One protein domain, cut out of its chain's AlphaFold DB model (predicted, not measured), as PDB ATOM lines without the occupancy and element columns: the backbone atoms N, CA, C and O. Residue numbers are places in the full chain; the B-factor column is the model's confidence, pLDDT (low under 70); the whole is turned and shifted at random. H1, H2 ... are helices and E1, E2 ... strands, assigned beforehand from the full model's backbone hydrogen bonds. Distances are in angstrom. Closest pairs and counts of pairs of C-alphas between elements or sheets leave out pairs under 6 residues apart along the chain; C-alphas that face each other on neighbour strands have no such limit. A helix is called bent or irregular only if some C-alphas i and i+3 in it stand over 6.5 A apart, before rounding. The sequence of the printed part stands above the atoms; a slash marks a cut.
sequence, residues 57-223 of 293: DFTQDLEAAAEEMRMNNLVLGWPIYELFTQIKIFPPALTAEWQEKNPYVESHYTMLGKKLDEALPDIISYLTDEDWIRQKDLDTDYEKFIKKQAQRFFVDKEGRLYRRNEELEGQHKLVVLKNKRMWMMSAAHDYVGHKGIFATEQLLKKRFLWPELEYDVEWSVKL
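AT A GLANCE: This is residues 57 to 223 of the 293 residues of the protein "Integrase_H2C2 domain-containing protein" of Moniliophthora roreri (UniProt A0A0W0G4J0). An elongated model has two helical groups with a small sheet of E1, E2 and E3 between them: H5 covers part of the sheet and H7 crosses H5, while on the other side H1, H9 and H10 pack on H8. H1 reaches out from this second group to H2 at one end of the long axis, and H6 lies at the other end. The 167 printed residues include ten named helices and three strands, in the order H1 to H7, E1 to E3, H8 to H10; the sheet's order is E1, E2, E3, antiparallel. The class is mostly helix, and the whole is only just loose, close to compact, with a radius of gyration of the C-alphas of 18.6 A and spans of 64, 36 and 26 A.

HOW THE PARTS SIT: E1, residues 153 to 155, E2, 161 to 163, and E3, 173 to 175, form a meander, each strand the antiparallel neighbour of the one before. N 154 and O 162, 2.9 A apart, and N 175 and O 161, 2.8 A apart, are within hydrogen-bond range. Residues 174 to 175 of E3 also pair, parallel, with residues 208 to 209. H5, residues 120 to 128, is on the sheet at a height of 8.3 A; its closest C-alphas to E1 are those of Leu 127 and Val 155, 6.3 A. H5 touches H7, residues 140 to 150, about perpendicular at 77 degrees, with the C-alphas of Ile 123 and Ala 150 closest at 5.9 A. H6, residues 132 to 136, and H5 only just touch, only at the corner, with 3 pairs of C-alphas within 8 A, the closest being Tyr 126 and Trp 132 at 5.7 A. H4, residues 111 to 118, and H5 meet only through their link. The hub is H8, residues 178 to 191, irregular with C-alphas 179 and 182 7.2 A apart. H1, residues 58 to 75, touches H8 with residues 58 to 66 alone, at a shallow tilt of 15 degrees, the same way; the C-alphas of Leu 62 and Ala 188 are closest at 6.7 A. H9, residues 197 to 205, touches H8 at a steep tilt of 53 degrees, opposite ways, closest at the C-alphas of Ala 188 and Thr 200, 5.7 A. H10, residues 213 to 223, touches H8, closest at the C-alphas of Met 185 and Val 217, 6.5 A, and forms a helical hairpin with H9. H3, residues 96 to 101, only just touches H8, with 3 pairs of C-alphas within 8 A, the closest being Gln 99 and Asn 179 at 7.4 A. H2, residues 80 to 83, is close to H1 but not clearly touching, at 7.9 A between the C-alphas of Arg 70 and Leu 83. Every O i to N i+4 pair is within hydrogen-bond range in H1, H3, H4, H5, H6, H7, H9 and H10, and 8 of 10 in H8; H2 is too short for one.

IN THESE COORDINATES: H1 begins at C-alpha 58 (29.454, 38.858, -51.025) and is 25.8 A long, H8 20.1 A, H10 15.5 A and H7 15.4 A. E1, E2 and E3 are 7.0, 6.9 and 6.3 A long. H10 ends at C-alpha 223 (47.308, 42.238, -64.129).

THE WHOLE: The two C-alphas farthest apart, those of Pro 79 and Arg 134, are 64.5 A apart. The printed part has no cut, and the link from H2 to H3, residues 84 to 95, is long. Mean pLDDT of the printed part is 81.8; residues 73 to 92, 134 and 166 to 170 are under 70.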
ATOM      1  N   ASP A  57      26.908  35.689 -49.876       81.75
ATOM      2  CA  ASP A  57      26.647  36.952 -49.175       81.75
ATOM      3  C   ASP A  57      27.492  38.111 -49.734       81.75
ATOM      4  O   ASP A  57      27.148  39.275 -49.533       81.75
ATOM      5  N   PHE A  58      28.615  37.830 -50.408       82.81
ATOM      6  CA  PHE A  58      29.454  38.858 -51.025       82.81
ATOM      7  C   PHE A  58      28.712  39.635 -52.118       82.81
ATOM      8  O   PHE A  58      29.071  40.779 -52.382       82.81
ATOM      9  N   THR A  59      27.667  39.069 -52.735       80.94
ATOM     10  CA  THR A  59      26.874  39.795 -53.740       80.94
ATOM     11  C   THR A  59      26.223  41.042 -53.153       80.94
ATOM     12  O   THR A  59      26.239  42.081 -53.803       80.94
ATOM     13  N   GLN A  60      25.767  40.984 -51.900       81.00
ATOM     14  CA  GLN A  60      25.193  42.137 -51.202       81.00
ATOM     15  C   GLN A  60      26.245  43.232 -50.971       81.00
ATOM     16  O   GLN A  60      25.978  44.412 -51.197       81.00
ATOM     17  N   ASP A  61      27.471  42.850 -50.586       83.06
ATOM     18  CA  ASP A  61      28.585  43.797 -50.425       83.06
ATOM     19  C   ASP A  61      28.957  44.461 -51.763       83.06
ATOM     20  O   ASP A  61      29.266  45.655 -51.807       83.06
ATOM     21  N   LEU A  62      28.935  43.689 -52.856       81.56
ATOM     22  CA  LEU A  62      29.207  44.176 -54.210       81.56
ATOM     23  C   LEU A  62      28.132  45.155 -54.683       81.56
ATOM     24  O   LEU A  62      28.472  46.216 -55.206       81.56
ATOM     25  N   GLU A  63      26.858  44.820 -54.485       80.25
ATOM     26  CA  GLU A  63      25.717  45.671 -54.832       80.25
ATOM     27  C   GLU A  63      25.765  46.992 -54.062       80.25
ATOM     28  O   GLU A  63      25.684  48.060 -54.669       80.25
ATOM     29  N   ALA A  64      26.007  46.939 -52.750       81.12
ATOM     30  CA  ALA A  64      26.155  48.135 -51.929       81.12
ATOM     31  C   ALA A  64      27.328  49.011 -52.396       81.12
ATOM     32  O   ALA A  64      27.191  50.228 -52.517       81.12
ATOM     33  N   ALA A  65      28.477  48.410 -52.713       80.94
ATOM     34  CA  ALA A  65      29.645  49.147 -53.192       80.94
ATOM     35  C   ALA A  65      29.450  49.731 -54.608       80.94
ATOM     36  O   ALA A  65      30.029  50.775 -54.938       80.94
ATOM     37  N   ALA A  66      28.649  49.073 -55.450       77.00
ATOM     38  CA  ALA A  66      28.261  49.574 -56.763       77.00
ATOM     39  C   ALA A  66      27.274  50.747 -56.644       77.00
ATOM     40  O   ALA A  66      27.436  51.755 -57.338       77.00
ATOM     41  N   GLU A  67      26.310  50.665 -55.726       77.69
ATOM     42  CA  GLU A  67      25.358  51.746 -55.470       77.69
ATOM     43  C   GLU A  67      26.034  52.959 -54.822       77.69
ATOM     44  O   GLU A  67      25.811  54.090 -55.246       77.69
ATOM     45  N   GLU A  68      26.954  52.751 -53.878       78.94
ATOM     46  CA  GLU A  68      27.771  53.829 -53.310       78.94
ATOM     47  C   GLU A  68      28.540  54.574 -54.415       78.94
ATOM     48  O   GLU A  68      28.582  55.805 -54.453       78.94
ATOM     49  N   MET A  69      29.108  53.835 -55.372       73.50
ATOM     50  CA  MET A  69      29.771  54.430 -56.532       73.50
ATOM     51  C   MET A  69      28.795  55.221 -57.407       73.50
ATOM     52  O   MET A  69      29.120  56.332 -57.834       73.50
ATOM     53  N   ARG A  70      27.605  54.671 -57.668       70.88
ATOM     54  CA  ARG A  70      26.552  55.347 -58.430       70.88
ATOM     55  C   ARG A  70      26.170  56.672 -57.767       70.88
ATOM     56  O   ARG A  70      26.148  57.700 -58.444       70.88
ATOM     57  N   MET A  71      25.944  56.658 -56.457       74.94
ATOM     58  CA  MET A  71      25.587  57.839 -55.674       74.94
ATOM     59  C   MET A  71      26.707  58.879 -55.650       74.94
ATOM     60  O   MET A  71      26.453  60.051 -55.929       74.94
ATOM     61  N   ASN A  72      27.954  58.466 -55.417       71.94
ATOM     62  CA  ASN A  72      29.102  59.375 -55.442       71.94
ATOM     63  C   ASN A  72      29.254  60.068 -56.805       71.94
ATOM     64  O   ASN A  72      29.493  61.272 -56.869       71.94
ATOM     65  N   ASN A  73      29.051  59.345 -57.907       66.94
ATOM     66  CA  ASN A  73      29.154  59.919 -59.248       66.94
ATOM     67  C   ASN A  73      28.005  60.885 -59.577       66.94
ATOM     68  O   ASN A  73      28.241  61.903 -60.232       66.94
ATOM     69  N   LEU A  74      26.786  60.605 -59.096       69.12
ATOM     70  CA  LEU A  74      25.647  61.528 -59.197       69.12
ATOM     71  C   LEU A  74      25.931  62.842 -58.460       69.12
ATOM     72  O   LEU A  74      25.688  63.916 -59.008       69.12
ATOM     73  N   VAL A  75      26.497  62.761 -57.253       69.56
ATOM     74  CA  VAL A  75      26.890  63.937 -56.460       69.56
ATOM     75  C   VAL A  75      27.977  64.755 -57.165       69.56
ATOM     76  O   VAL A  75      27.941  65.983 -57.135       69.56
ATOM     77  N   LEU A  76      28.924  64.095 -57.837       67.56
ATOM     78  CA  LEU A  76      30.037  64.747 -58.538       67.56
ATOM     79  C   LEU A  76      29.679  65.273 -59.942       67.56
ATOM     80  O   LEU A  76      30.537  65.864 -60.598       67.56
ATOM     81  N   GLY A  77      28.441  65.086 -60.414       60.59
ATOM     82  CA  GLY A  77      27.962  65.643 -61.686       60.59
ATOM     83  C   GLY A  77      28.621  65.045 -62.934       60.59
ATOM     84  O   GLY A  77      28.685  65.706 -63.972       60.59
ATOM     85  N   TRP A  78      29.138  63.815 -62.848       57.56
ATOM     86  CA  TRP A  78      29.765  63.140 -63.986       57.56
ATOM     87  C   TRP A  78      28.725  62.747 -65.055       57.56
ATOM     88  O   TRP A  78      27.608  62.350 -64.707       57.56
ATOM     89  N   PRO A  79      29.060  62.810 -66.363       55.91
ATOM     90  CA  PRO A  79      28.141  62.412 -67.420       55.91
ATOM     91  C   PRO A  79      27.753  60.933 -67.286       55.91
ATOM     92  O   PRO A  79      28.596  60.038 -67.333       55.91
ATOM     93  N   ILE A  80      26.449  60.673 -67.186       53.56
ATOM     94  CA  ILE A  80      25.857  59.344 -66.944       53.56
ATOM     95  C   ILE A  80      26.263  58.319 -68.034       53.56
ATOM     96  O   ILE A  80      26.259  57.117 -67.788       53.56
ATOM     97  N   TYR A  81      26.676  58.759 -69.230       49.62
ATOM     98  CA  TYR A  81      27.059  57.850 -70.320       49.62
ATOM     99  C   TYR A  81      28.412  57.140 -70.100       49.62
ATOM    100  O   TYR A  81      28.568  56.007 -70.552       49.62
ATOM    101  N   GLU A  82      29.372  57.738 -69.379       48.78
ATOM    102  CA  GLU A  82      30.650  57.067 -69.058       48.78
ATOM    103  C   GLU A  82      30.497  56.052 -67.916       48.78
ATOM    104  O   GLU A  82      31.260  55.085 -67.831       48.78
ATOM    105  N   LEU A  83      29.454  56.220 -67.095       47.88
ATOM    106  CA  LEU A  83      29.134  55.396 -65.930       47.88
ATOM    107  C   LEU A  83      28.768  53.949 -66.310       47.88
ATOM    108  O   LEU A  83      29.180  53.004 -65.638       47.88
ATOM    109  N   PHE A  84      28.046  53.762 -67.418       44.47
ATOM    110  CA  PHE A  84      27.576  52.445 -67.872       44.47
ATOM    111  C   PHE A  84      28.664  51.571 -68.502       44.47
ATOM    112  O   PHE A  84      28.459  50.373 -68.679       44.47
ATOM    113  N   THR A  85      29.831  52.131 -68.824       49.50
ATOM    114  CA  THR A  85      30.923  51.353 -69.434       49.50
ATOM    115  C   THR A  85      31.745  50.556 -68.418       49.50
ATOM    116  O   THR A  85      32.573  49.742 -68.818       49.50
ATOM    117  N   GLN A  86      31.533  50.775 -67.112       52.38
ATOM    118  CA  GLN A  86      32.408  50.243 -66.056       52.38
ATOM    119  C   GLN A  86      31.708  49.326 -65.047       52.38
ATOM    120  O   GLN A  86      32.393  48.652 -64.285       52.38
ATOM    121  N   ILE A  87      30.374  49.281 -65.031       53.97
ATOM    122  CA  ILE A  87      29.607  48.496 -64.059       53.97
ATOM    123  C   ILE A  87      29.022  47.284 -64.779       53.97
ATOM    124  O   ILE A  87      28.088  47.399 -65.574       53.97
ATOM    125  N   LYS A  88      29.582  46.104 -64.516       57.19
ATOM    126  CA  LYS A  88      28.944  44.846 -64.910       57.19
ATOM    127  C   LYS A  88      27.775  44.603 -63.952       57.19
ATOM    128  O   LYS A  88      27.968  44.568 -62.745       57.19
ATOM    129  N   ILE A  89      26.580  44.445 -64.517       52.56
ATOM    130  CA  ILE A  89      25.288  44.485 -63.810       52.56
ATOM    131  C   ILE A  89      25.150  43.358 -62.765       52.56
ATOM    132  O   ILE A  89      24.443  43.535 -61.784       52.56
ATOM    133  N   PHE A  90      25.871  42.240 -62.924       58.66
ATOM    134  CA  PHE A  90      25.935  41.158 -61.936       58.66
ATOM    135  C   PHE A  90      27.315  40.492 -61.940       58.66
ATOM    136  O   PHE A  90      27.875  40.316 -63.033       58.66
ATOM    137  N   PRO A  91      27.862  40.083 -60.776       65.88
ATOM    138  CA  PRO A  91      29.026  39.203 -60.731       65.88
ATOM    139  C   PRO A  91      28.732  37.907 -61.509       65.88
ATOM    140  O   PRO A  91      27.578  37.481 -61.591       65.88
ATOM    141  N   PRO A  92      29.742  37.277 -62.136       68.94
ATOM    142  CA  PRO A  92      29.503  36.074 -62.916       68.94
ATOM    143  C   PRO A  92      29.083  34.959 -61.952       68.94
ATOM    144  O   PRO A  92      29.516  34.947 -60.804       68.94
ATOM    145  N   ALA A  93      28.281  33.990 -62.382       75.44
ATOM    146  CA  ALA A  93      28.048  32.823 -61.538       75.44
ATOM    147  C   ALA A  93      29.382  32.087 -61.303       75.44
ATOM    148  O   ALA A  93      30.164  31.902 -62.240       75.44
ATOM    149  N   LEU A  94      29.652  31.674 -60.062       76.69
ATOM    150  CA  LEU A  94      30.797  30.821 -59.743       76.69
ATOM    151  C   LEU A  94      30.537  29.413 -60.307       76.69
ATOM    152  O   LEU A  94      30.029  28.534 -59.614       76.69
ATOM    153  N   THR A  95      30.850  29.209 -61.586       82.88
ATOM    154  CA  THR A  95      30.731  27.919 -62.279       82.88
ATOM    155  C   THR A  95      32.096  27.251 -62.437       82.88
ATOM    156  O   THR A  95      33.137  27.912 -62.419       82.88
ATOM    157  N   ALA A  96      32.106  25.927 -62.625       81.56
ATOM    158  CA  ALA A  96      33.335  25.178 -62.904       81.56
ATOM    159  C   ALA A  96      34.045  25.689 -64.175       81.56
ATOM    160  O   ALA A  96      35.262  25.838 -64.188       81.56
ATOM    161  N   GLU A  97      33.273  26.056 -65.203       84.19
ATOM    162  CA  GLU A  97      33.784  26.664 -66.439       84.19
ATOM    163  C   GLU A  97      34.528  27.979 -66.172       84.19
ATOM    164  O   GLU A  97      35.571  28.259 -66.765       84.19
ATOM    165  N   TRP A  98      34.008  28.800 -65.251       84.12
ATOM    166  CA  TRP A  98      34.656  30.050 -64.877       84.12
ATOM    167  C   TRP A  98      35.994  29.798 -64.173       84.12
ATOM    168  O   TRP A  98      36.971  30.490 -64.466       84.12
ATOM    169  N   GLN A  99      36.049  28.801 -63.285       83.69
ATOM    170  CA  GLN A  99      37.271  28.414 -62.568       83.69
ATOM    171  C   GLN A  99      38.342  27.858 -63.509       83.69
ATOM    172  O   GLN A  99      39.516  28.182 -63.348       83.69
ATOM    173  N   GLU A 100      37.953  27.068 -64.510       85.12
ATOM    174  CA  GLU A 100      38.881  26.550 -65.521       85.12
ATOM    175  C   GLU A 100      39.486  27.682 -66.360       85.12
ATOM    176  O   GLU A 100      40.689  27.706 -66.621       85.12
ATOM    177  N   LYS A 101      38.665  28.670 -66.733       85.88
ATOM    178  CA  LYS A 101      39.114  29.834 -67.503       85.88
ATOM    179  C   LYS A 101      39.989  30.796 -66.692       85.88
ATOM    180  O   LYS A 101      40.811  31.501 -67.276       85.88
ATOM    181  N   ASN A 102      39.808  30.848 -65.373       84.12
ATOM    182  CA  ASN A 102      40.495  31.777 -64.475       84.12
ATOM    183  C   ASN A 102      41.198  31.001 -63.350       84.12
ATOM    184  O   ASN A 102      40.726  31.008 -62.206       84.12
ATOM    185  N   PRO A 103      42.316  30.318 -63.658       85.81
ATOM    186  CA  PRO A 103      43.039  29.542 -62.665       85.81
ATOM    187  C   PRO A 103      43.596  30.444 -61.561       85.81
ATOM    188  O   PRO A 103      44.067  31.555 -61.812       85.81
ATOM    189  N   TYR A 104      43.571  29.939 -60.329       84.44
ATOM    190  CA  TYR A 104      44.211  30.599 -59.194       84.44
ATOM    191  C   TYR A 104      45.731  30.452 -59.296       84.44
ATOM    192  O   TYR A 104      46.246  29.344 -59.455       84.44
ATOM    193  N   VAL A 105      46.445  31.574 -59.230       84.69
ATOM    194  CA  VAL A 105      47.904  31.626 -59.365       84.69
ATOM    195  C   VAL A 105      48.519  31.918 -58.002       84.69
ATOM    196  O   VAL A 105      48.099  32.839 -57.321       84.69
ATOM    197  N   GLU A 106      49.543  31.156 -57.619       85.12
ATOM    198  CA  GLU A 106      50.215  31.268 -56.310       85.12
ATOM    199  C   GLU A 106      51.695  31.676 -56.449       85.12
ATOM    200  O   GLU A 106      52.533  31.399 -55.584       85.12
ATOM    201  N   SER A 107      52.079  32.264 -57.583       84.81
ATOM    202  CA  SER A 107      53.479  32.618 -57.851       84.81
ATOM    203  C   SER A 107      53.973  33.757 -56.957       84.81
ATOM    204  O   SER A 107      55.143  33.765 -56.583       84.81
ATOM    205  N   HIS A 108      53.083  34.673 -56.575       85.44
ATOM    206  CA  HIS A 108      53.353  35.805 -55.683       85.44
ATOM    207  C   HIS A 108      53.291  35.457 -54.192       85.44
ATOM    208  O   HIS A 108      53.667  36.289 -53.371       85.44
ATOM    209  N   TYR A 109      52.859  34.245 -53.838       87.75
ATOM    210  CA  TYR A 109      52.742  33.823 -52.444       87.75
ATOM    211  C   TYR A 109      54.101  33.609 -51.783       87.75
ATOM    212  O   TYR A 109      55.000  32.980 -52.359       87.75
ATOM    213  N   THR A 110      54.216  34.011 -50.517       91.25
ATOM    214  CA  THR A 110      55.375  33.639 -49.705       91.25
ATOM    215  C   THR A 110      55.296  32.170 -49.290       91.25
ATOM    216  O   THR A 110      54.229  31.555 -49.218       91.25
ATOM    217  N   MET A 111      56.450  31.583 -48.956       88.75
ATOM    218  CA  MET A 111      56.521  30.204 -48.455       88.75
ATOM    219  C   MET A 111      55.673  29.995 -47.192       88.75
ATOM    220  O   MET A 111      55.130  28.912 -46.982       88.75
ATOM    221  N   LEU A 112      55.546  31.029 -46.354       87.62
ATOM    222  CA  LEU A 112      54.719  30.974 -45.153       87.62
ATOM    223  C   LEU A 112      53.228  30.996 -45.505       87.62
ATOM    224  O   LEU A 112      52.468  30.228 -44.918       87.62
ATOM    225  N   GLY A 113      52.831  31.839 -46.463       87.56
ATOM    226  CA  GLY A 113      51.467  31.898 -46.983       87.56
ATOM    227  C   GLY A 113      51.010  30.545 -47.518       87.56
ATOM    228  O   GLY A 113      49.977  30.043 -47.082       87.56
ATOM    229  N   LYS A 114      51.833  29.902 -48.359       90.12
ATOM    230  CA  LYS A 114      51.556  28.557 -48.905       90.12
ATOM    231  C   LYS A 114      51.384  27.515 -47.808       90.12
ATOM    232  O   LYS A 114      50.381  26.811 -47.787       90.12
ATOM    233  N   LYS A 115      52.311  27.483 -46.845       90.56
ATOM    234  CA  LYS A 115      52.255  26.547 -45.714       90.56
ATOM    235  C   LYS A 115      51.009  26.749 -44.852       90.56
ATOM    236  O   LYS A 115      50.423  25.777 -44.388       90.56
ATOM    237  N   LEU A 116      50.614  27.998 -44.599       90.19
ATOM    238  CA  LEU A 116      49.392  28.289 -43.848       90.19
ATOM    239  C   LEU A 116      48.152  27.840 -44.621       90.19
ATOM    240  O   LEU A 116      47.222  27.317 -44.018       90.19
ATOM    241  N   ASP A 117      48.149  28.037 -45.936       90.12
ATOM    242  CA  ASP A 117      47.013  27.713 -46.785       90.12
ATOM    243  C   ASP A 117      46.796  26.205 -46.941       90.12
ATOM    244  O   ASP A 117      45.673  25.719 -46.821       90.12
ATOM    245  N   GLU A 118      47.886  25.457 -47.119       90.62
ATOM    246  CA  GLU A 118      47.902  23.989 -47.080       90.62
ATOM    247  C   GLU A 118      47.437  23.445 -45.724       90.62
ATOM    248  O   GLU A 118      46.810  22.391 -45.659       90.62
ATOM    249  N   ALA A 119      47.696  24.187 -44.645       90.44
ATOM    250  CA  ALA A 119      47.293  23.826 -43.295       90.44
ATOM    251  C   ALA A 119      45.835  24.186 -42.954       90.44
ATOM    252  O   ALA A 119      45.347  23.752 -41.912       90.44
ATOM    253  N   LEU A 120      45.104  24.957 -43.773       90.38
ATOM    254  CA  LEU A 120      43.723  25.349 -43.447       90.38
ATOM    255  C   LEU A 120      42.771  24.153 -43.254       90.38
ATOM    256  O   LEU A 120      42.053  24.155 -42.252       90.38
ATOM    257  N   PRO A 121      42.752  23.120 -44.124       89.25
ATOM    258  CA  PRO A 121      41.899  21.944 -43.919       89.25
ATOM    259  C   PRO A 121      42.248  21.182 -42.634       89.25
ATOM    260  O   PRO A 121      41.366  20.691 -41.928       89.25
ATOM    261  N   ASP A 122      43.537  21.133 -42.298       89.06
ATOM    262  CA  ASP A 122      44.038  20.510 -41.074       89.06
ATOM    263  C   ASP A 122      43.601  21.285 -39.828       89.06
ATOM    264  O   ASP A 122      43.192  20.684 -38.838       89.06
ATOM    265  N   ILE A 123      43.625  22.620 -39.884       89.25
ATOM    266  CA  ILE A 123      43.121  23.488 -38.812       89.25
ATOM    267  C   ILE A 123      41.612  23.292 -38.622       89.25
ATOM    268  O   ILE A 123      41.158  23.225 -37.484       89.25
ATOM    269  N   ILE A 124      40.838  23.173 -39.707       89.25
ATOM    270  CA  ILE A 124      39.394  22.890 -39.631       89.25
ATOM    271  C   ILE A 124      39.157  21.554 -38.931       89.25
ATOM    272  O   ILE A 124      38.356  21.479 -38.001       89.25
ATOM    273  N   SER A 125      39.893  20.521 -39.346       88.56
ATOM    274  CA  SER A 125      39.767  19.176 -38.783       88.56
ATOM    275  C   SER A 125      40.155  19.162 -37.303       88.56
ATOM    276  O   SER A 125      39.422  18.631 -36.483       88.56
ATOM    277  N   TYR A 126      41.243  19.845 -36.935       87.88
ATOM    278  CA  TYR A 126      41.680  19.992 -35.546       87.88
ATOM    279  C   TYR A 126      40.672  20.728 -34.650       87.88
ATOM    280  O   TYR A 126      40.537  20.401 -33.475       87.88
ATOM    281  N   LEU A 127      39.984  21.742 -35.180       87.19
ATOM    282  CA  LEU A 127      38.979  22.503 -34.431       87.19
ATOM    283  C   LEU A 127      37.629  21.780 -34.331       87.19
ATOM    284  O   LEU A 127      36.830  22.134 -33.468       87.19
ATOM    285  N   THR A 128      37.374  20.812 -35.212       87.06
ATOM    286  CA  THR A 128      36.127  20.033 -35.239       87.06
ATOM    287  C   THR A 128      36.260  18.753 -34.413       87.06
ATOM    288  O   THR A 128      35.377  18.442 -33.621       87.06
ATOM    289  N   ASP A 129      37.390  18.057 -34.552       84.19
ATOM    290  CA  ASP A 129      37.665  16.768 -33.924       84.19
ATOM    291  C   ASP A 129      38.814  16.894 -32.906       84.19
ATOM    292  O   ASP A 129      39.988  17.006 -33.271       84.19
ATOM    293  N   GLU A 130      38.497  16.797 -31.611       73.06
ATOM    294  CA  GLU A 130      39.496  16.889 -30.528       73.06
ATOM    295  C   GLU A 130      40.575  15.785 -30.595       73.06
ATOM    296  O   GLU A 130      41.707  15.980 -30.142       73.06
ATOM    297  N   ASP A 131      40.254  14.638 -31.201       75.19
ATOM    298  CA  ASP A 131      41.146  13.479 -31.325       75.19
ATOM    299  C   ASP A 131      41.938  13.423 -32.643       75.19
ATOM    300  O   ASP A 131      42.761  12.521 -32.826       75.19
ATOM    301  N   TRP A 132      41.756  14.386 -33.553       79.69
ATOM    302  CA  TRP A 132      42.367  14.353 -34.888       79.69
ATOM    303  C   TRP A 132      43.901  14.269 -34.859       79.69
ATOM    304  O   TRP A 132      44.506  13.500 -35.608       79.69
ATOM    305  N   ILE A 133      44.543  14.994 -33.933       73.88
ATOM    306  CA  ILE A 133      46.010  14.975 -33.774       73.88
ATOM    307  C   ILE A 133      46.520  13.564 -33.463       73.88
ATOM    308  O   ILE A 133      47.574  13.171 -33.958       73.88
ATOM    309  N   ARG A 134      45.779  12.786 -32.662       69.25
ATOM    310  CA  ARG A 134      46.196  11.437 -32.247       69.25
ATOM    311  C   ARG A 134      46.118  10.431 -33.394       69.25
ATOM    312  O   ARG A 134      46.838   9.441 -33.373       69.25
ATOM    313  N   GLN A 135      45.243  10.673 -34.367       72.94
ATOM    314  CA  GLN A 135      44.991   9.752 -35.476       72.94
ATOM    315  C   GLN A 135      45.960   9.944 -36.648       72.94
ATOM    316  O   GLN A 135      46.253   8.981 -37.351       72.94
ATOM    317  N   LYS A 136      46.444  11.170 -36.879       75.19
ATOM    318  CA  LYS A 136      47.192  11.517 -38.099       75.19
ATOM    319  C   LYS A 136      48.719  11.344 -37.995       75.19
ATOM    320  O   LYS A 136      49.380  11.482 -39.015       75.19
ATOM    321  N   ASP A 137      49.261  11.025 -36.813       73.56
ATOM    322  CA  ASP A 137      50.706  10.827 -36.551       73.56
ATOM    323  C   ASP A 137      51.587  11.905 -37.222       73.56
ATOM    324  O   ASP A 137      52.297  11.671 -38.200       73.56
ATOM    325  N   LEU A 138      51.440  13.150 -36.753       76.19
ATOM    326  CA  LEU A 138      52.089  14.327 -37.339       76.19
ATOM    327  C   LEU A 138      53.460  14.600 -36.711       76.19
ATOM    328  O   LEU A 138      53.690  14.344 -35.531       76.19
ATOM    329  N   ASP A 139      54.343  15.233 -37.488       84.94
ATOM    330  CA  ASP A 139      55.607  15.767 -36.977       84.94
ATOM    331  C   ASP A 139      55.382  16.768 -35.824       84.94
ATOM    332  O   ASP A 139      54.455  17.588 -35.846       84.94
ATOM    333  N   THR A 140      56.275  16.740 -34.833       85.25
ATOM    334  CA  THR A 140      56.147  17.525 -33.595       85.25
ATOM    335  C   THR A 140      56.149  19.034 -33.865       85.25
ATOM    336  O   THR A 140      55.471  19.798 -33.170       85.25
ATOM    337  N   ASP A 141      56.891  19.500 -34.872       87.19
ATOM    338  CA  ASP A 141      56.949  20.926 -35.199       87.19
ATOM    339  C   ASP A 141      55.725  21.390 -35.996       87.19
ATOM    340  O   ASP A 141      55.252  22.518 -35.809       87.19
ATOM    341  N   TYR A 142      55.151  20.516 -36.826       86.94
ATOM    342  CA  TYR A 142      53.889  20.793 -37.508       86.94
ATOM    343  C   TYR A 142      52.708  20.815 -36.527       86.94
ATOM    344  O   TYR A 142      51.876  21.717 -36.596       86.94
ATOM    345  N   GLU A 143      52.676  19.916 -35.541       85.94
ATOM    346  CA  GLU A 143      51.662  19.930 -34.479       85.94
ATOM    347  C   GLU A 143      51.677  21.256 -33.698       85.94
ATOM    348  O   GLU A 143      50.637  21.894 -33.504       85.94
ATOM    349  N   LYS A 144      52.867  21.729 -33.296       88.56
ATOM    350  CA  LYS A 144      53.026  23.043 -32.646       88.56
ATOM    351  C   LYS A 144      52.555  24.183 -33.547       88.56
ATOM    352  O   LYS A 144      51.951  25.138 -33.056       88.56
ATOM    353  N   PHE A 145      52.832  24.098 -34.849       89.50
ATOM    354  CA  PHE A 145      52.383  25.088 -35.824       89.50
ATOM    355  C   PHE A 145      50.852  25.152 -35.893       89.50
ATOM    356  O   PHE A 145      50.300  26.241 -35.731       89.50
ATOM    357  N   ILE A 146      50.170  24.012 -36.043       89.19
ATOM    358  CA  ILE A 146      48.701  23.944 -36.088       89.19
ATOM    359  C   ILE A 146      48.095  24.476 -34.791       89.19
ATOM    360  O   ILE A 146      47.259  25.373 -34.851       89.19
ATOM    361  N   LYS A 147      48.572  24.029 -33.620       87.56
ATOM    362  CA  LYS A 147      48.080  24.519 -32.318       87.56
ATOM    363  C   LYS A 147      48.202  26.036 -32.182       87.56
ATOM    364  O   LYS A 147      47.277  26.688 -31.709       87.56
ATOM    365  N   LYS A 148      49.328  26.610 -32.620       89.69
ATOM    366  CA  LYS A 148      49.554  28.061 -32.578       89.69
ATOM    367  C   LYS A 148      48.619  28.816 -33.525       89.69
ATOM    368  O   LYS A 148      48.110  29.869 -33.154       89.69
ATOM    369  N   GLN A 149      48.405  28.314 -34.741       88.69
ATOM    370  CA  GLN A 149      47.519  28.976 -35.702       88.69
ATOM    371  C   GLN A 149      46.046  28.829 -35.315       88.69
ATOM    372  O   GLN A 149      45.310  29.809 -35.387       88.69
ATOM    373  N   ALA A 150      45.631  27.653 -34.841       88.06
ATOM    374  CA  ALA A 150      44.251  27.339 -34.480       88.06
ATOM    375  C   ALA A 150      43.667  28.284 -33.420       88.06
ATOM    376  O   ALA A 150      42.489  28.608 -33.493       88.06
ATOM    377  N   GLN A 151      44.486  28.816 -32.504       86.62
ATOM    378  CA  GLN A 151      44.054  29.826 -31.521       86.62
ATOM    379  C   GLN A 151      43.440  31.076 -32.166       86.62
ATOM    380  O   GLN A 151      42.570  31.722 -31.584       86.62
ATOM    381  N   ARG A 152      43.881  31.420 -33.380       87.50
ATOM    382  CA  ARG A 152      43.420  32.597 -34.128       87.50
ATOM    383  C   ARG A 152      42.128  32.335 -34.889       87.50
ATOM    384  O   ARG A 152      41.541  33.275 -35.423       87.50
ATOM    385  N   PHE A 153      41.696  31.081 -34.961       90.12
ATOM    386  CA  PHE A 153      40.524  30.664 -35.707       90.12
ATOM    387  C   PHE A 153      39.480  30.026 -34.788       90.12
ATOM    388  O   PHE A 153      39.715  29.744 -33.610       90.12
ATOM    389  N   PHE A 154      38.280  29.858 -35.319       87.88
ATOM    390  CA  PHE A 154      37.243  29.019 -34.743       87.88
ATOM    391  C   PHE A 154      36.363  28.479 -35.861       87.88
ATOM    392  O   PHE A 154      36.301  29.063 -36.944       87.88
ATOM    393  N   VAL A 155      35.709  27.358 -35.591       88.00
ATOM    394  CA  VAL A 155      34.797  26.714 -36.529       88.00
ATOM    395  C   VAL A 155      33.370  26.873 -36.016       88.00
ATOM    396  O   VAL A 155      33.128  26.827 -34.811       88.00
ATOM    397  N   ASP A 156      32.448  27.146 -36.933       85.12
ATOM    398  CA  ASP A 156      31.013  27.206 -36.652       85.12
ATOM    399  C   ASP A 156      30.363  25.816 -36.724       85.12
ATOM    400  O   ASP A 156      30.979  24.866 -37.207       85.12
ATOM    401  N   LYS A 157      29.105  25.685 -36.294       79.00
ATOM    402  CA  LYS A 157      28.377  24.402 -36.275       79.00
ATOM    403  C   LYS A 157      28.308  23.724 -37.646       79.00
ATOM    404  O   LYS A 157      28.269  22.502 -37.726       79.00
ATOM    405  N   GLU A 158      28.340  24.506 -38.720       80.50
ATOM    406  CA  GLU A 158      28.315  24.031 -40.106       80.50
ATOM    407  C   GLU A 158      29.720  23.768 -40.690       80.50
ATOM    408  O   GLU A 158      29.862  23.589 -41.897       80.50
ATOM    409  N   GLY A 159      30.780  23.776 -39.872       81.69
ATOM    410  CA  GLY A 159      32.149  23.485 -40.321       81.69
ATOM    411  C   GLY A 159      32.858  24.658 -41.010       81.69
ATOM    412  O   GLY A 159      33.902  24.482 -41.637       81.69
ATOM    413  N   ARG A 160      32.309  25.875 -40.915       86.75
ATOM    414  CA  ARG A 160      32.889  27.085 -41.520       86.75
ATOM    415  C   ARG A 160      34.006  27.651 -40.654       86.75
ATOM    416  O   ARG A 160      33.813  27.852 -39.459       86.75
ATOM    417  N   LEU A 161      35.145  27.969 -41.267       90.50
ATOM    418  CA  LEU A 161      36.296  28.535 -40.570       90.50
ATOM    419  C   LEU A 161      36.215  30.063 -40.516       90.50
ATOM    420  O   LEU A 161      36.140  30.728 -41.546       90.50
ATOM    421  N   TYR A 162      36.322  30.621 -39.318       90.06
ATOM    422  CA  TYR A 162      36.361  32.058 -39.080       90.06
ATOM    423  C   TYR A 162      37.658  32.458 -38.391       90.06
ATOM    424  O   TYR A 162      38.149  31.752 -37.509       90.06
ATOM    425  N   ARG A 163      38.208  33.622 -38.746       89.19
ATOM    426  CA  ARG A 163      39.303  34.234 -37.984       89.19
ATOM    427  C   ARG A 163      38.742  35.122 -36.882       89.19
ATOM    428  O   ARG A 163      37.856  35.951 -37.111       89.19
ATOM    429  N   ARG A 164      39.304  34.976 -35.685       86.38
ATOM    430  CA  ARG A 164      39.038  35.849 -34.544       86.38
ATOM    431  C   ARG A 164      39.596  37.239 -34.833       86.38
ATOM    432  O   ARG A 164      40.733  37.374 -35.283       86.38
ATOM    433  N   ASN A 165      38.774  38.254 -34.600       78.81
ATOM    434  CA  ASN A 165      39.204  39.639 -34.637       78.81
ATOM    435  C   ASN A 165      39.420  40.072 -33.185       78.81
ATOM    436  O   ASN A 165      38.498  39.963 -32.382       78.81
ATOM    437  N   GLU A 166      40.649  40.452 -32.849       67.19
ATOM    438  CA  GLU A 166      41.030  40.852 -31.486       67.19
ATOM    439  C   GLU A 166      40.617  42.300 -31.186       67.19
ATOM    440  O   GLU A 166      40.444  42.657 -30.027       67.19
ATOM    441  N   GLU A 167      40.434  43.126 -32.222       65.94
ATOM    442  CA  GLU A 167      40.216  44.571 -32.083       65.94
ATOM    443  C   GLU A 167      38.734  44.956 -32.009       65.94
ATOM    444  O   GLU A 167      38.386  45.947 -31.371       65.94
ATOM    445  N   LEU A 168      37.851  44.186 -32.656       64.25
ATOM    446  CA  LEU A 168      36.419  44.479 -32.747       64.25
ATOM    447  C   LEU A 168      35.605  43.216 -32.455       64.25
ATOM    448  O   LEU A 168      35.493  42.312 -33.290       64.25
ATOM    449  N   GLU A 169      35.043  43.169 -31.249       59.16
ATOM    450  CA  GLU A 169      34.182  42.086 -30.779       59.16
ATOM    451  C   GLU A 169      32.962  41.950 -31.710       59.16
ATOM    452  O   GLU A 169      32.244  42.916 -31.963       59.16
ATOM    453  N   GLY A 170      32.772  40.760 -32.293       63.91
ATOM    454  CA  GLY A 170      31.688  40.461 -33.240       63.91
ATOM    455  C   GLY A 170      32.080  40.463 -34.726       63.91
ATOM    456  O   GLY A 170      31.473  39.727 -35.502       63.91
ATOM    457  N   GLN A 171      33.146  41.163 -35.134       73.25
ATOM    458  CA  GLN A 171      33.565  41.245 -36.545       73.25
ATOM    459  C   GLN A 171      34.505  40.106 -36.959       73.25
ATOM    460  O   GLN A 171      35.654  40.311 -37.363       73.25
ATOM    461  N   HIS A 172      34.026  38.874 -36.828       85.19
ATOM    462  CA  HIS A 172      34.760  37.698 -37.282       85.19
ATOM    463  C   HIS A 172      34.712  37.579 -38.803       85.19
ATOM    464  O   HIS A 172      33.654  37.726 -39.409       85.19
ATOM    465  N   LYS A 173      35.857  37.273 -39.419       89.31
ATOM    466  CA  LYS A 173      35.980  37.199 -40.882       89.31
ATOM    467  C   LYS A 173      35.945  35.753 -41.346       89.31
ATOM    468  O   LYS A 173      36.671  34.923 -40.791       89.31
ATOM    469  N   LEU A 174      35.126  35.463 -42.352       90.75
ATOM    470  CA  LEU A 174      35.032  34.143 -42.964       90.75
ATOM    471  C   LEU A 174      36.325  33.836 -43.721       90.75
ATOM    472  O   LEU A 174      36.779  34.638 -44.541       90.75
ATOM    473  N   VAL A 175      36.915  32.673 -43.450       92.25
ATOM    474  CA  VAL A 175      38.099  32.209 -44.169       92.25
ATOM    475  C   VAL A 175      37.675  31.539 -45.470       92.25
ATOM    476  O   VAL A 175      36.961  30.539 -45.466       92.25
ATOM    477  N   VAL A 176      38.128  32.085 -46.596       91.94
ATOM    478  CA  VAL A 176      37.733  31.631 -47.934       91.94
ATOM    479  C   VAL A 176      38.737  30.614 -48.480       91.94
ATOM    480  O   VAL A 176      39.950  30.842 -48.471       91.94
ATOM    481  N   LEU A 177      38.228  29.498 -49.002       87.56
ATOM    482  CA  LEU A 177      39.019  28.455 -49.661       87.56
ATOM    483  C   LEU A 177      39.488  28.884 -51.064       87.56
ATOM    484  O   LEU A 177      38.834  29.688 -51.731       87.56
ATOM    485  N   LYS A 178      40.607  28.308 -51.529       88.50
ATOM    486  CA  LYS A 178      41.287  28.656 -52.797       88.50
ATOM    487  C   LYS A 178      40.344  28.780 -54.000       88.50
ATOM    488  O   LYS A 178      40.428  29.735 -54.765       88.50
ATOM    489  N   ASN A 179      39.407  27.846 -54.135       86.56
ATOM    490  CA  ASN A 179      38.483  27.743 -55.267       86.56
ATOM    491  C   ASN A 179      37.567  28.966 -55.464       86.56
ATOM    492  O   ASN A 179      37.098  29.198 -56.578       86.56
ATOM    493  N   LYS A 180      37.300  29.749 -54.411       88.25
ATOM    494  CA  LYS A 180      36.421  30.927 -54.486       88.25
ATOM    495  C   LYS A 180      37.187  32.256 -54.579       88.25
ATOM    496  O   LYS A 180      36.595  33.267 -54.945       88.25
ATOM    497  N   ARG A 181      38.499  32.277 -54.310       91.50
ATOM    498  CA  ARG A 181      39.296  33.518 -54.194       91.50
ATOM    499  C   ARG A 181      39.427  34.289 -55.499       91.50
ATOM    500  O   ARG A 181      39.162  35.486 -55.501       91.50
ATOM    501  N   MET A 182      39.772  33.621 -56.608       90.62
ATOM    502  CA  MET A 182      39.858  34.287 -57.922       90.62
ATOM    503  C   MET A 182      38.557  34.993 -58.273       90.62
ATOM    504  O   MET A 182      38.567  36.128 -58.746       90.62
ATOM    505  N   TRP A 183      37.440  34.311 -58.028       90.38
ATOM    506  CA  TRP A 183      36.122  34.848 -58.310       90.38
ATOM    507  C   TRP A 183      35.835  36.072 -57.457       90.38
ATOM    508  O   TRP A 183      35.453  37.099 -57.999       90.38
ATOM    509  N   MET A 184      36.101  36.003 -56.151       91.25
ATOM    510  CA  MET A 184      35.907  37.139 -55.252       91.25
ATOM    511  C   MET A 184      36.788  38.336 -55.623       91.25
ATOM    512  O   MET A 184      36.310  39.464 -55.577       91.25
ATOM    513  N   MET A 185      38.041  38.115 -56.028       91.00
ATOM    514  CA  MET A 185      38.929  39.192 -56.478       91.00
ATOM    515  C   MET A 185      38.438  39.840 -57.771       91.00
ATOM    516  O   MET A 185      38.329  41.063 -57.832       91.00
ATOM    517  N   SER A 186      38.096  39.036 -58.786       88.38
ATOM    518  CA  SER A 186      37.537  39.553 -60.042       88.38
ATOM    519  C   SER A 186      36.210  40.264 -59.790       88.38
ATOM    520  O   SER A 186      36.016  41.364 -60.292       88.38
ATOM    521  N   ALA A 187      35.342  39.715 -58.938       88.44
ATOM    522  CA  ALA A 187      34.093  40.336 -58.514       88.44
ATOM    523  C   ALA A 187      34.329  41.704 -57.845       88.44
ATOM    524  O   ALA A 187      33.790  42.714 -58.289       88.44
ATOM    525  N   ALA A 188      35.203  41.762 -56.838       89.62
ATOM    526  CA  ALA A 188      35.534  42.986 -56.109       89.62
ATOM    527  C   ALA A 188      36.153  44.070 -57.004       89.62
ATOM    528  O   ALA A 188      35.883  45.258 -56.821       89.62
ATOM    529  N   HIS A 189      37.000  43.663 -57.951       89.38
ATOM    530  CA  HIS A 189      37.735  44.576 -58.812       89.38
ATOM    531  C   HIS A 189      36.940  44.962 -60.065       89.38
ATOM    532  O   HIS A 189      36.636  46.137 -60.259       89.38
ATOM    533  N   ASP A 190      36.582  43.994 -60.909       85.94
ATOM    534  CA  ASP A 190      36.029  44.235 -62.246       85.94
ATOM    535  C   ASP A 190      34.578  44.722 -62.203       85.94
ATOM    536  O   ASP A 190      34.157  45.475 -63.077       85.94
ATOM    537  N   TYR A 191      33.788  44.281 -61.218       79.44
ATOM    538  CA  TYR A 191      32.340  44.535 -61.205       79.44
ATOM    539  C   TYR A 191      31.986  45.831 -60.490       79.44
ATOM    540  O   TYR A 191      31.021  46.492 -60.864       79.44
ATOM    541  N   VAL A 192      32.813  46.252 -59.532       79.06
ATOM    542  CA  VAL A 192      32.607  47.489 -58.764       79.06
ATOM    543  C   VAL A 192      33.356  48.685 -59.379       79.06
ATOM    544  O   VAL A 192      33.659  49.670 -58.698       79.06
ATOM    545  N   GLY A 193      33.670  48.605 -60.677       80.69
ATOM    546  CA  GLY A 193      34.230  49.711 -61.453       80.69
ATOM    547  C   GLY A 193      35.755  49.810 -61.444       80.69
ATOM    548  O   GLY A 193      36.282  50.919 -61.426       80.69
ATOM    549  N   HIS A 194      36.473  48.682 -61.458       85.06
ATOM    550  CA  HIS A 194      37.937  48.641 -61.573       85.06
ATOM    551  C   HIS A 194      38.655  49.479 -60.507       85.06
ATOM    552  O   HIS A 194      39.580  50.249 -60.790       85.06
ATOM    553  N   LYS A 195      38.208  49.346 -59.254       83.56
ATOM    554  CA  LYS A 195      38.763  50.111 -58.137       83.56
ATOM    555  C   LYS A 195      40.245  49.787 -57.927       83.56
ATOM    556  O   LYS A 195      40.714  48.685 -58.213       83.56
ATOM    557  N   GLY A 196      40.980  50.760 -57.391       87.88
ATOM    558  CA  GLY A 196      42.383  50.575 -57.020       87.88
ATOM    559  C   GLY A 196      42.577  49.507 -55.936       87.88
ATOM    560  O   GLY A 196      41.617  49.026 -55.331       87.88
ATOM    561  N   ILE A 197      43.843  49.180 -55.665       91.44
ATOM    562  CA  ILE A 197      44.253  48.114 -54.734       91.44
ATOM    563  C   ILE A 197      43.590  48.291 -53.364       91.44
ATOM    564  O   ILE A 197      42.859  47.410 -52.926       91.44
ATOM    565  N   PHE A 198      43.748  49.463 -52.743       90.94
ATOM    566  CA  PHE A 198      43.218  49.727 -51.401       90.94
ATOM    567  C   PHE A 198      41.697  49.555 -51.313       90.94
ATOM    568  O   PHE A 198      41.191  48.931 -50.390       90.94
ATOM    569  N   ALA A 199      40.948  50.080 -52.282       90.19
ATOM    570  CA  ALA A 199      39.490  50.004 -52.250       90.19
ATOM    571  C   ALA A 199      38.981  48.567 -52.463       90.19
ATOM    572  O   ALA A 199      38.051  48.140 -51.781       90.19
ATOM    573  N   THR A 200      39.624  47.811 -53.357       91.50
ATOM    574  CA  THR A 200      39.328  46.386 -53.582       91.50
ATOM    575  C   THR A 200      39.648  45.555 -52.334       91.50
ATOM    576  O   THR A 200      38.856  44.717 -51.906       91.50
ATOM    577  N   GLU A 201      40.789  45.829 -51.704       92.94
ATOM    578  CA  GLU A 201      41.242  45.167 -50.484       92.94
ATOM    579  C   GLU A 201      40.294  45.436 -49.309       92.94
ATOM    580  O   GLU A 201      39.890  44.498 -48.623       92.94
ATOM    581  N   GLN A 202      39.899  46.694 -49.095       90.38
ATOM    582  CA  GLN A 202      38.960  47.068 -48.038       90.38
ATOM    583  C   GLN A 202      37.608  46.384 -48.225       90.38
ATOM    584  O   GLN A 202      37.058  45.869 -47.255       90.38
ATOM    585  N   LEU A 203      37.098  46.321 -49.459       89.75
ATOM    586  CA  LEU A 203      35.834  45.650 -49.759       89.75
ATOM    587  C   LEU A 203      35.863  44.170 -49.352       89.75
ATOM    588  O   LEU A 203      34.958  43.707 -48.665       89.75
ATOM    589  N   LEU A 204      36.930  43.448 -49.702       91.44
ATOM    590  CA  LEU A 204      37.092  42.037 -49.339       91.44
ATOM    591  C   LEU A 204      37.316  41.849 -47.833       91.44
ATOM    592  O   LEU A 204      36.691  40.992 -47.204       91.44
ATOM    593  N   LYS A 205      38.173  42.681 -47.231       90.00
ATOM    594  CA  LYS A 205      38.536  42.599 -45.811       90.00
ATOM    595  C   LYS A 205      37.391  42.913 -44.856       90.00
ATOM    596  O   LYS A 205      37.572  42.646 -43.665       90.00
ATOM    597  N   LYS A 206      36.262  43.468 -45.314       85.94
ATOM    598  CA  LYS A 206      35.086  43.719 -44.464       85.94
ATOM    599  C   LYS A 206      34.629  42.438 -43.770       85.94
ATOM    600  O   LYS A 206      34.580  42.398 -42.544       85.94
ATOM    601  N   ARG A 207      34.375  41.377 -44.540       86.88
ATOM    602  CA  ARG A 207      33.812  40.121 -44.013       86.88
ATOM    603  C   ARG A 207      34.608  38.872 -44.363       86.88
ATOM    604  O   ARG A 207      34.393  37.829 -43.749       86.88
ATOM    605  N   PHE A 208      35.555  38.972 -45.291       91.38
ATOM    606  CA  PHE A 208      36.305  37.828 -45.791       91.38
ATOM    607  C   PHE A 208      37.792  37.948 -45.500       91.38
ATOM    608  O   PHE A 208      38.348  39.028 -45.275       91.38
ATOM    609  N   LEU A 209      38.443  36.792 -45.484       91.94
ATOM    610  CA  LEU A 209      39.870  36.687 -45.285       91.94
ATOM    611  C   LEU A 209      40.418  35.407 -45.912       91.94
ATOM    612  O   LEU A 209      39.786  34.358 -45.886       91.94
ATOM    613  N   TRP A 210      41.651  35.465 -46.389       93.06
ATOM    614  CA  TRP A 210      42.479  34.290 -46.628       93.06
ATOM    615  C   TRP A 210      43.959  34.641 -46.412       93.06
ATOM    616  O   TRP A 210      44.285  35.825 -46.249       93.06
ATOM    617  N   PRO A 211      44.864  33.646 -46.336       91.75
ATOM    618  CA  PRO A 211      46.296  33.904 -46.265       91.75
ATOM    619  C   PRO A 211      46.744  34.791 -47.428       91.75
ATOM    620  O   PRO A 211      46.449  34.483 -48.577       91.75
ATOM    621  N   GLU A 212      47.451  35.879 -47.122       91.31
ATOM    622  CA  GLU A 212      48.042  36.778 -48.128       91.31
ATOM    623  C   GLU A 212      47.043  37.459 -49.081       91.31
ATOM    624  O   GLU A 212      47.411  37.858 -50.181       91.31
ATOM    625  N   LEU A 213      45.806  37.693 -48.617       92.69
ATOM    626  CA  LEU A 213      44.765  38.420 -49.362       92.69
ATOM    627  C   LEU A 213      45.255  39.725 -49.999       92.69
ATOM    628  O   LEU A 213      44.903  40.027 -51.132       92.69
ATOM    629  N   GLU A 214      46.076  40.491 -49.286       93.00
ATOM    630  CA  GLU A 214      46.627  41.765 -49.765       93.00
ATOM    631  C   GLU A 214      47.481  41.589 -51.026       93.00
ATOM    632  O   GLU A 214      47.312  42.326 -51.996       93.00
ATOM    633  N   TYR A 215      48.348  40.574 -51.038       92.81
ATOM    634  CA  TYR A 215      49.208  40.263 -52.179       92.81
ATOM    635  C   TYR A 215      48.398  39.756 -53.370       92.81
ATOM    636  O   TYR A 215      48.685  40.110 -54.510       92.81
ATOM    637  N   ASP A 216      47.361  38.971 -53.096       92.94
ATOM    638  CA  ASP A 216      46.394  38.478 -54.074       92.94
ATOM    639  C   ASP A 216      45.656  39.625 -54.787       92.94
ATOM    640  O   ASP A 216      45.577  39.689 -56.021       92.94
ATOM    641  N   VAL A 217      45.172  40.597 -54.010       93.38
ATOM    642  CA  VAL A 217      44.516  41.797 -54.538       93.38
ATOM    643  C   VAL A 217      45.505  42.657 -55.322       93.38
ATOM    644  O   VAL A 217      45.208  43.082 -56.436       93.38
ATOM    645  N   GLU A 218      46.697  42.899 -54.783       92.88
ATOM    646  CA  GLU A 218      47.721  43.683 -55.473       92.88
ATOM    647  C   GLU A 218      48.104  43.055 -56.820       92.88
ATOM    648  O   GLU A 218      48.183  43.753 -57.834       92.88
ATOM    649  N   TRP A 219      48.318  41.740 -56.840       92.25
ATOM    650  CA  TRP A 219      48.654  40.993 -58.046       92.25
ATOM    651  C   TRP A 219      47.525  41.046 -59.081       92.25
ATOM    652  O   TRP A 219      47.774  41.388 -60.238       92.25
ATOM    653  N   SER A 220      46.278  40.791 -58.669       90.44
ATOM    654  CA  SER A 220      45.125  40.783 -59.580       90.44
ATOM    655  C   SER A 220      44.862  42.153 -60.215       90.44
ATOM    656  O   SER A 220      44.694  42.245 -61.432       90.44
ATOM    657  N   VAL A 221      44.923  43.238 -59.437       90.50
ATOM    658  CA  VAL A 221      44.739  44.607 -59.950       90.50
ATOM    659  C   VAL A 221      45.879  45.010 -60.895       90.50
ATOM    660  O   VAL A 221      45.644  45.674 -61.908       90.50
ATOM    661  N   LYS A 222      47.122  44.595 -60.615       89.94
ATOM    662  CA  LYS A 222      48.271  44.862 -61.501       89.94
ATOM    663  C   LYS A 222      48.181  44.135 -62.841       89.94
ATOM    664  O   LYS A 222      48.695  44.640 -63.833       89.94
ATOM    665  N   LEU A 223      47.525  42.980 -62.887       89.12
ATOM    666  CA  LEU A 223      47.308  42.238 -64.129       89.12
ATOM    667  C   LEU A 223      46.133  42.748 -64.962       89.12
ATOM    668  O   LEU A 223      45.987  42.358 -66.120       89.12
TER     669      LEU A 223